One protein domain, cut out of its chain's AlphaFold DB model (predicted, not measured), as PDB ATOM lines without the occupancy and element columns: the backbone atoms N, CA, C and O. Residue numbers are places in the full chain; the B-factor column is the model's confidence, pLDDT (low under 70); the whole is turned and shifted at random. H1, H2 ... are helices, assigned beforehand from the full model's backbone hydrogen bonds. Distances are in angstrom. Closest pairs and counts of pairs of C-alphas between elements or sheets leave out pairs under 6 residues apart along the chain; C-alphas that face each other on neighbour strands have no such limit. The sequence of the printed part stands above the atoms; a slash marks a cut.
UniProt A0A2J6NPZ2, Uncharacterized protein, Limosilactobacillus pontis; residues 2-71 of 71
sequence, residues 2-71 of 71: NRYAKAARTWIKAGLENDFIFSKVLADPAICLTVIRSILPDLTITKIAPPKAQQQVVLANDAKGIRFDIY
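AT A GLANCE: This is residues 2 to 71 of the 71 residues of an uncharacterized protein of Limosilactobacillus pontis (UniProt A0A2J6NPZ2). Three short helices form a small, loosely arranged head, and a long tail, residues 51 to 71, sticks out from it, turns near Asp 62 and makes most of the length. In the head, H1 runs one way, H2 crosses over, and H3 comes back the opposite way, three sides of an open U; after H3 the chain folds back past that helix before it leaves as the tail. The printed part has 70 residues with three named helices in the order H1, H2, H3 and no named strand; the class is all helix, though under half of the residues, 31 of 70, are in named elements. The whole is extended, with a radius of gyration of the C-alphas of 19.8 A, and elongated, spanning 53 by 33 by 27 A.

IN THESE COORDINATES: Find C-alpha 3 at (-10.617, 70.011, 78.079); from there H1, residues 3 to 13, runs 15.8 A from first to last C-alpha, ending with C-alpha 13 at (-9.652, 63.185, 63.807). H3, residues 29 to 39, has the same number of residues and runs 15.3 A to C-alpha 39 at (-18.888, 70.922, 70.413). Between them along the chain look for H2, residues 19 to 27, with a length of 11.9 A.

HOW THE PARTS SIT: Begin at H1, which touches no helix. Look at Ala 7 and Ile 39, whose C-alphas, the closest of H1 and H3, are 7.8 A apart: the two helices are close but not clearly touching. Their lines stand at a steep tilt of 43 degrees, and they run opposite ways. H1 and H2 are apart, though a tight link of 5 residues joins them. One residue, Asp 28, makes the tight link from H2 to H3. These two only just touch, with 3 pairs of C-alphas within 8 A, and only at the corner by their link; the closest C-alphas, of Leu 26 and Cys 32, are 5.1 A apart. They run opposite ways at a steep tilt of 69.8 degrees, only just short of about perpendicular. In H1, H2 and H3 every O i to N i+4 pair is within hydrogen-bond range.

THE WHOLE: Look from Asn 2 to Asp 62 for the two C-alphas farthest apart, 54.9 A. Residues 40 to 71 hold no named element, and of these residues 51 to 71 stand free; the other 49 residues span 29 by 28 by 12 A. The printed part has no cut and ends at Tyr 71, the chain's last residue. The mean pLDDT of the printed part is 77.4; look in the B-factor column for values under 70 at residues 3 to 4, 53 to 66, 68, and 70 to 71.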
ATOM      1  N   ASN A   2      -6.495  68.480  79.957       72.31
ATOM      2  CA  ASN A   2      -7.051  69.792  79.618       72.31
ATOM      3  C   ASN A   2      -8.216  69.627  78.614       72.31
ATOM      4  O   ASN A   2      -8.041  68.963  77.590       72.31
ATOM      5  N   ARG A   3      -9.402  70.179  78.907       65.12
ATOM      6  CA  ARG A   3     -10.617  70.011  78.079       65.12
ATOM      7  C   ARG A   3     -10.388  70.493  76.640       65.12
ATOM      8  O   ARG A   3     -10.837  69.840  75.700       65.12
ATOM      9  N   TYR A   4      -9.576  71.536  76.477       68.81
ATOM     10  CA  TYR A   4      -9.168  72.077  75.178       68.81
ATOM     11  C   TYR A   4      -8.326  71.090  74.354       68.81
ATOM     12  O   TYR A   4      -8.527  70.952  73.152       68.81
ATOM     13  N   ALA A   5      -7.446  70.321  75.002       75.12
ATOM     14  CA  ALA A   5      -6.609  69.332  74.322       75.12
ATOM     15  C   ALA A   5      -7.416  68.121  73.822       75.12
ATOM     16  O   ALA A   5      -7.058  67.505  72.819       75.12
ATOM     17  N   LYS A   6      -8.514  67.772  74.509       76.44
ATOM     18  CA  LYS A   6      -9.432  66.718  74.057       76.44
ATOM     19  C   LYS A   6     -10.213  67.175  72.824       76.44
ATOM     20  O   LYS A   6     -10.242  66.440  71.844       76.44
ATOM     21  N   ALA A   7     -10.781  68.383  72.863       72.31
ATOM     22  CA  ALA A   7     -11.498  68.963  71.729       72.31
ATOM     23  C   ALA A   7     -10.594  69.063  70.490       72.31
ATOM     24  O   ALA A   7     -10.954  68.539  69.441       72.31
ATOM     25  N   ALA A   8      -9.374  69.592  70.638       75.69
ATOM     26  CA  ALA A   8      -8.408  69.691  69.542       75.69
ATOM     27  C   ALA A   8      -8.119  68.335  68.865       75.69
ATOM     28  O   ALA A   8      -8.160  68.226  67.643       75.69
ATOM     29  N   ARG A   9      -7.904  67.263  69.643       80.12
ATOM     30  CA  ARG A   9      -7.690  65.911  69.085       80.12
ATOM     31  C   ARG A   9      -8.919  65.367  68.361       80.12
ATOM     32  O   ARG A   9      -8.772  64.663  67.366       80.12
ATOM     33  N   THR A  10     -10.117  65.660  68.863       80.62
ATOM     34  CA  THR A  10     -11.369  65.272  68.204       80.62
ATOM     35  C   THR A  10     -11.519  65.968  66.852       80.62
ATOM     36  O   THR A  10     -11.981  65.344  65.904       80.62
ATOM     37  N   TRP A  11     -11.082  67.222  66.736       76.06
ATOM     38  CA  TRP A  11     -11.208  68.011  65.509       76.06
ATOM     39  C   TRP A  11     -10.240  67.548  64.421       76.06
ATOM     40  O   TRP A  11     -10.657  67.364  63.280       76.06
ATOM     41  N   ILE A  12      -8.991  67.265  64.801       79.56
ATOM     42  CA  ILE A  12      -7.982  66.660  63.919       79.56
ATOM     43  C   ILE A  12      -8.507  65.329  63.365       79.56
ATOM     44  O   ILE A  12      -8.526  65.108  62.160       79.56
ATOM     45  N   LYS A  13      -9.050  64.461  64.234       80.50
ATOM     46  CA  LYS A  13      -9.652  63.185  63.807       80.50
ATOM     47  C   LYS A  13     -10.875  63.343  62.902       80.50
ATOM     48  O   LYS A  13     -11.136  62.455  62.099       80.50
ATOM     49  N   ALA A  14     -11.630  64.429  63.047       74.75
ATOM     50  CA  ALA A  14     -12.785  64.731  62.206       74.75
ATOM     51  C   ALA A  14     -12.401  65.356  60.848       74.75
ATOM     52  O   ALA A  14     -13.289  65.637  60.049       74.75
ATOM     53  N   GLY A  15     -11.109  65.599  60.583       76.50
ATOM     54  CA  GLY A  15     -10.638  66.236  59.348       76.50
ATOM     55  C   GLY A  15     -10.951  67.734  59.257       76.50
ATOM     56  O   GLY A  15     -10.769  68.336  58.201       76.50
ATOM     57  N   LEU A  16     -11.400  68.352  60.355       75.06
ATOM     58  CA  LEU A  16     -11.732  69.781  60.419       75.06
ATOM     59  C   LEU A  16     -10.494  70.691  60.487       75.06
ATOM     60  O   LEU A  16     -10.640  71.906  60.493       75.06
ATOM     61  N   GLU A  17      -9.289  70.117  60.523       80.50
ATOM     62  CA  GLU A  17      -8.030  70.847  60.306       80.50
ATOM     63  C   GLU A  17      -7.830  71.262  58.840       80.50
ATOM     64  O   GLU A  17      -7.010  72.123  58.543       80.50
ATOM     65  N   ASN A  18      -8.570  70.639  57.918       85.12
ATOM     66  CA  ASN A  18      -8.516  70.965  56.506       85.12
ATOM     67  C   ASN A  18      -9.483  72.115  56.199       85.12
ATOM     68  O   ASN A  18     -10.703  71.931  56.247       85.12
ATOM     69  N   ASP A  19      -8.937  73.264  55.801       81.56
ATOM     70  CA  ASP A  19      -9.697  74.475  55.461       81.56
ATOM     71  C   ASP A  19     -10.780  74.253  54.396       81.56
ATOM     72  O   ASP A  19     -11.834  74.896  54.437       81.56
ATOM     73  N   PHE A  20     -10.575  73.322  53.460       86.19
ATOM     74  CA  PHE A  20     -11.591  72.977  52.469       86.19
ATOM     75  C   PHE A  20     -12.792  72.287  53.120       86.19
ATOM     76  O   PHE A  20     -13.936  72.680  52.885       86.19
ATOM     77  N   ILE A  21     -12.543  71.281  53.963       85.50
ATOM     78  CA  ILE A  21     -13.599  70.557  54.684       85.50
ATOM     79  C   ILE A  21     -14.305  71.510  55.643       85.50
ATOM     80  O   ILE A  21     -15.533  71.574  55.649       85.50
ATOM     81  N   PHE A  22     -13.537  72.303  56.388       86.31
ATOM     82  CA  PHE A  22     -14.054  73.327  57.283       86.31
ATOM     83  C   PHE A  22     -14.983  74.306  56.553       86.31
ATOM     84  O   PHE A  22     -16.123  74.509  56.972       86.31
ATOM     85  N   SER A  23     -14.548  74.838  55.406       86.19
ATOM     86  CA  SER A  23     -15.354  75.755  54.593       86.19
ATOM     87  C   SER A  23     -16.657  75.115  54.114       86.19
ATOM     88  O   SER A  23     -17.705  75.757  54.144       86.19
ATOM     89  N   LYS A  24     -16.628  73.843  53.696       89.50
ATOM     90  CA  LYS A  24     -17.837  73.122  53.266       89.50
ATOM     91  C   LYS A  24     -18.795  72.852  54.424       89.50
ATOM     92  O   LYS A  24     -19.996  73.032  54.259       89.50
ATOM     93  N   VAL A  25     -18.266  72.475  55.585       88.94
ATOM     94  CA  VAL A  25     -19.046  72.229  56.805       88.94
ATOM     95  C   VAL A  25     -19.742  73.500  57.284       88.94
ATOM     96  O   VAL A  25     -20.918  73.447  57.626       88.94
ATOM     97  N   LEU A  26     -19.048  74.642  57.284       86.44
ATOM     98  CA  LEU A  26     -19.630  75.919  57.704       86.44
ATOM     99  C   LEU A  26     -20.617  76.512  56.692       86.44
ATOM    100  O   LEU A  26     -21.505  77.266  57.090       86.44
ATOM    101  N   ALA A  27     -20.468  76.191  55.405       87.50
ATOM    102  CA  ALA A  27     -21.358  76.678  54.356       87.50
ATOM    103  C   ALA A  27     -22.757  76.042  54.408       87.50
ATOM    104  O   ALA A  27     -23.721  76.677  53.983       87.50
ATOM    105  N   ASP A  28     -22.881  74.816  54.926       89.56
ATOM    106  CA  ASP A  28     -24.163  74.126  55.076       89.56
ATOM    107  C   ASP A  28     -24.749  74.353  56.486       89.56
ATOM    108  O   ASP A  28     -24.185  73.881  57.480       89.56
ATOM    109  N   PRO A  29     -25.905  75.034  56.620       88.00
ATOM    110  CA  PRO A  29     -26.499  75.323  57.923       88.00
ATOM    111  C   PRO A  29     -26.925  74.082  58.721       88.00
ATOM    112  O   PRO A  29     -26.960  74.127  59.948       88.00
ATOM    113  N   ALA A  30     -27.273  72.971  58.075       89.44
ATOM    114  CA  ALA A  30     -27.665  71.754  58.783       89.44
ATOM    115  C   ALA A  30     -26.434  71.036  59.355       89.44
ATOM    116  O   ALA A  30     -26.429  70.616  60.521       89.44
ATOM    117  N   ILE A  31     -25.367  70.946  58.558       90.19
ATOM    118  CA  ILE A  31     -24.104  70.327  58.977       90.19
ATOM    119  C   ILE A  31     -23.444  71.179  60.066       90.19
ATOM    120  O   ILE A  31     -23.098  70.662  61.130       90.19
ATOM    121  N   CYS A  32     -23.351  72.491  59.853       89.38
ATOM    122  CA  CYS A  32     -22.777  73.427  60.813       89.38
ATOM    123  C   CYS A  32     -23.513  73.381  62.164       89.38
ATOM    124  O   CYS A  32     -22.876  73.271  63.212       89.38
ATOM    125  N   LEU A  33     -24.853  73.345  62.165       89.94
ATOM    126  CA  LEU A  33     -25.639  73.226  63.399       89.94
ATOM    127  C   LEU A  33     -25.305  71.941  64.167       89.94
ATOM    128  O   LEU A  33     -25.172  71.962  65.391       89.94
ATOM    129  N   THR A  34     -25.165  70.830  63.447       89.19
ATOM    130  CA  THR A  34     -24.851  69.520  64.028       89.19
ATOM    131  C   THR A  34     -23.462  69.519  64.664       89.19
ATOM    132  O   THR A  34     -23.301  69.082  65.805       89.19
ATOM    133  N   VAL A  35     -22.469  70.073  63.965       89.00
ATOM    134  CA  VAL A  35     -21.092  70.185  64.459       89.00
ATOM    135  C   VAL A  35     -21.025  71.077  65.697       89.00
ATOM    136  O   VAL A  35     -20.457  70.670  66.709       89.00
ATOM    137  N   ILE A  36     -21.660  72.253  65.673       87.94
ATOM    138  CA  ILE A  36     -21.638  73.172  66.818       87.94
ATOM    139  C   ILE A  36     -22.333  72.546  68.037       87.94
ATOM    140  O   ILE A  36     -21.786  72.614  69.136       87.94
ATOM    141  N   ARG A  37     -23.478  71.872  67.866       88.69
ATOM    142  CA  ARG A  37     -24.144  71.142  68.966       88.69
ATOM    143  C   ARG A  37     -23.270  70.030  69.547       88.69
ATOM    144  O   ARG A  37     -23.293  69.809  70.752       88.69
ATOM    145  N   SER A  38     -22.473  69.354  68.718       85.12
ATOM    146  CA  SER A  38     -21.515  68.354  69.202       85.12
ATOM    147  C   SER A  38     -20.361  68.968  70.003       85.12
ATOM    148  O   SER A  38     -19.798  68.288  70.861       85.12
ATOM    149  N   ILE A  39     -19.967  70.211  69.707       84.88
ATOM    150  CA  ILE A  39     -18.888  70.922  70.413       84.88
ATOM    151  C   ILE A  39     -19.406  71.537  71.717       84.88
ATOM    152  O   ILE A  39     -18.690  71.554  72.718       84.88
ATOM    153  N   LEU A  40     -20.644  72.031  71.701       85.06
ATOM    154  CA  LEU A  40     -21.291  72.749  72.795       85.06
ATOM    155  C   LEU A  40     -22.562  72.004  73.242       85.06
ATOM    156  O   LEU A  40     -23.664  72.522  73.058       85.06
ATOM    157  N   PRO A  41     -22.431  70.795  73.822       82.88
ATOM    158  CA  PRO A  41     -23.583  69.965  74.180       82.88
ATOM    159  C   PRO A  41     -24.468  70.604  75.258       82.88
ATOM    160  O   PRO A  41     -25.667  70.347  75.298       82.88
ATOM    161  N   ASP A  42     -23.892  71.468  76.096       89.06
ATOM    162  CA  ASP A  42     -24.602  72.145  77.185       89.06
ATOM    163  C   ASP A  42     -25.435  73.352  76.702       89.06
ATOM    164  O   ASP A  42     -26.194  73.935  77.474       89.06
ATOM    165  N   LEU A  43     -25.306  73.750  75.430       85.69
ATOM    166  CA  LEU A  43     -26.026  74.879  74.840       85.69
ATOM    167  C   LEU A  43     -27.167  74.401  73.940       85.69
ATOM    168  O   LEU A  43     -26.971  73.719  72.933       85.69
ATOM    169  N   THR A  44     -28.387  74.845  74.244       84.31
ATOM    170  CA  THR A  44     -29.560  74.591  73.400       84.31
ATOM    171  C   THR A  44     -29.578  75.542  72.203       84.31
ATOM    172  O   THR A  44     -30.213  76.594  72.216       84.31
ATOM    173  N   ILE A  45     -28.865  75.177  71.139       86.19
ATOM    174  CA  ILE A  45     -28.811  75.967  69.901       86.19
ATOM    175  C   ILE A  45     -29.996  75.582  69.019       86.19
ATOM    176  O   ILE A  45     -30.035  74.477  68.474       86.19
ATOM    177  N   THR A  46     -30.969  76.476  68.860       82.81
ATOM    178  CA  THR A  46     -32.186  76.234  68.064       82.81
ATOM    179  C   THR A  46     -32.001  76.527  66.580       82.81
ATOM    180  O   THR A  46     -32.567  75.823  65.747       82.81
ATOM    181  N   LYS A  47     -31.192  77.531  66.232       82.62
ATOM    182  CA  LYS A  47     -30.946  77.934  64.848       82.62
ATOM    183  C   LYS A  47     -29.567  78.563  64.709       82.62
ATOM    184  O   LYS A  47     -29.102  79.250  65.614       82.62
ATOM    185  N   ILE A  48     -28.967  78.377  63.541       83.06
ATOM    186  CA  ILE A  48     -27.841  79.181  63.080       83.06
ATOM    187  C   ILE A  48     -28.270  79.993  61.862       83.06
ATOM    188  O   ILE A  48     -29.067  79.538  61.040       83.06
ATOM    189  N   ALA A  49     -27.776  81.220  61.778       81.31
ATOM    190  CA  ALA A  49     -27.929  82.068  60.611       81.31
ATOM    191  C   ALA A  49     -26.527  82.374  60.078       81.31
ATOM    192  O   ALA A  49     -25.644  82.668  60.889       81.31
ATOM    193  N   PRO A  50     -26.305  82.302  58.754       72.31
ATOM    194  CA  PRO A  50     -25.042  82.745  58.193       72.31
ATOM    195  C   PRO A  50     -24.829  84.224  58.546       72.31
ATOM    196  O   PRO A  50     -25.812  84.969  58.681       72.31
ATOM    197  N   PRO A  51     -23.569  84.665  58.708       72.06
ATOM    198  CA  PRO A  51     -23.292  86.078  58.889       72.06
ATOM    199  C   PRO A  51     -23.930  86.845  57.730       72.06
ATOM    200  O   PRO A  51     -23.837  86.436  56.570       72.06
ATOM    201  N   LYS A  52     -24.617  87.949  58.045       72.44
ATOM    202  CA  LYS A  52     -25.068  88.859  56.993       72.44
ATOM    203  C   LYS A  52     -23.828  89.285  56.215       72.44
ATOM    204  O   LYS A  52     -22.832  89.666  56.833       72.44
ATOM    205  N   ALA A  53     -23.900  89.203  54.885       67.12
ATOM    206  CA  ALA A  53     -22.880  89.787  54.026       67.12
ATOM    207  C   ALA A  53     -22.614  91.210  54.518       67.12
ATOM    208  O   ALA A  53     -23.566  91.914  54.878       67.12
ATOM    209  N   GLN A  54     -21.334  91.581  54.600       64.44
ATOM    210  CA  GLN A  54     -20.938  92.902  55.058       64.44
ATOM    211  C   GLN A  54     -21.769  93.928  54.301       64.44
ATOM    212  O   GLN A  54     -21.698  94.011  53.075       64.44
ATOM    213  N   GLN A  55     -22.632  94.632  55.034       62.97
ATOM    214  CA  GLN A  55     -23.465  95.651  54.432       62.97
ATOM    215  C   GLN A  55     -22.505  96.682  53.864       62.97
ATOM    216  O   GLN A  55     -21.683  97.239  54.595       62.97
ATOM    217  N   GLN A  56     -22.557  96.866  52.546       61.09
ATOM    218  CA  GLN A  56     -21.813  97.930  51.907       61.09
ATOM    219  C   GLN A  56     -22.220  99.216  52.620       61.09
ATOM    220  O   GLN A  56     -23.410  99.526  52.705       61.09
ATOM    221  N   VAL A  57     -21.246  99.917  53.198       66.31
ATOM    222  CA  VAL A  57     -21.481 101.258  53.723       66.31
ATOM    223  C   VAL A  57     -21.823 102.098  52.503       66.31
ATOM    224  O   VAL A  57     -20.941 102.507  51.750       66.31
ATOM    225  N   VAL A  58     -23.118 102.267  52.244       64.69
ATOM    226  CA  VAL A  58     -23.598 103.208  51.242       64.69
ATOM    227  C   VAL A  58     -23.334 104.573  51.849       64.69
ATOM    228  O   VAL A  58     -24.102 105.053  52.680       64.69
ATOM    229  N   LEU A  59     -22.191 105.159  51.503       62.84
ATOM    230  CA  LEU A  59     -21.947 106.571  51.743       62.84
ATOM    231  C   LEU A  59     -23.033 107.308  50.961       62.84
ATOM    232  O   LEU A  59     -23.006 107.349  49.731       62.84
ATOM    233  N   ALA A  60     -24.042 107.805  51.673       65.56
ATOM    234  CA  ALA A  60     -24.992 108.728  51.089       65.56
ATOM    235  C   ALA A  60     -24.204 109.934  50.546       65.56
ATOM    236  O   ALA A  60     -23.143 110.279  51.071       65.56
ATOM    237  N   ASN A  61     -24.672 110.543  49.458       61.81
ATOM    238  CA  ASN A  61     -23.934 111.601  48.753       61.81
ATOM    239  C   ASN A  61     -23.670 112.850  49.633       61.81
ATOM    240  O   ASN A  61     -22.897 113.729  49.267       61.81
ATOM    241  N   ASP A  62     -24.318 112.926  50.794       63.44
ATOM    242  CA  ASP A  62     -24.212 113.943  51.836       63.44
ATOM    243  C   ASP A  62     -23.385 113.504  53.063       63.44
ATOM    244  O   ASP A  62     -23.242 114.274  54.018       63.44
ATOM    245  N   ALA A  63     -22.804 112.301  53.053       63.88
ATOM    246  CA  ALA A  63     -21.962 111.802  54.133       63.88
ATOM    247  C   ALA A  63     -20.649 112.604  54.213       63.88
ATOM    248  O   ALA A  63     -19.659 112.313  53.539       63.88
ATOM    249  N   LYS A  64     -20.624 113.634  55.067       67.44
ATOM    250  CA  LYS A  64     -19.409 114.387  55.398       67.44
ATOM    251  C   LYS A  64     -18.533 113.557  56.339       67.44
ATOM    252  O   LYS A  64     -18.811 113.464  57.531       67.44
ATOM    253  N   GLY A  65     -17.470 112.960  55.808       64.38
ATOM    254  CA  GLY A  65     -16.437 112.318  56.622       64.38
ATOM    255  C   GLY A  65     -15.590 113.366  57.347       64.38
ATOM    256  O   GLY A  65     -15.010 114.239  56.706       64.38
ATOM    257  N   ILE A  66     -15.503 113.285  58.676       64.94
ATOM    258  CA  ILE A  66     -14.539 114.060  59.465       64.94
ATOM    259  C   ILE A  66     -13.335 113.150  59.714       64.94
ATOM    260  O   ILE A  66     -13.479 112.090  60.322       64.94
ATOM    261  N   ARG A  67     -12.153 113.541  59.228       73.69
ATOM    262  CA  ARG A  67     -10.901 112.828  59.507       73.69
ATOM    263  C   ARG A  67     -10.361 113.304  60.853       73.69
ATOM    264  O   ARG A  67     -10.038 114.479  60.998       73.69
ATOM    265  N   PHE A  68     -10.295 112.402  61.825       62.19
ATOM    266  CA  PHE A  68      -9.655 112.655  63.112       62.19
ATOM    267  C   PHE A  68      -8.223 112.120  63.045       62.19
ATOM    268  O   PHE A  68      -7.993 110.934  63.268       62.19
ATOM    269  N   ASP A  69      -7.272 112.985  62.689       73.69
ATOM    270  CA  ASP A  69      -5.852 112.680  62.870       73.69
ATOM    271  C   ASP A  69      -5.498 113.001  64.328       73.69
ATOM    272  O   ASP A  69      -5.589 114.152  64.762       73.69
ATOM    273  N   ILE A  70      -5.156 111.971  65.102       52.72
ATOM    274  CA  ILE A  70      -4.614 112.120  66.456       52.72
ATOM    275  C   ILE A  70      -3.090 112.165  66.298       52.72
ATOM    276  O   ILE A  70      -2.515 111.214  65.764       52.72
ATOM    277  N   TYR A  71      -2.473 113.276  66.708       60.12
ATOM    278  CA  TYR A  71      -1.016 113.446  66.773       60.12
ATOM    279  C   TYR A  71      -0.470 113.003  68.129       60.12
ATOM    280  O   TYR A  71      -1.153 113.269  69.146       60.12
TER     281      TYR A  71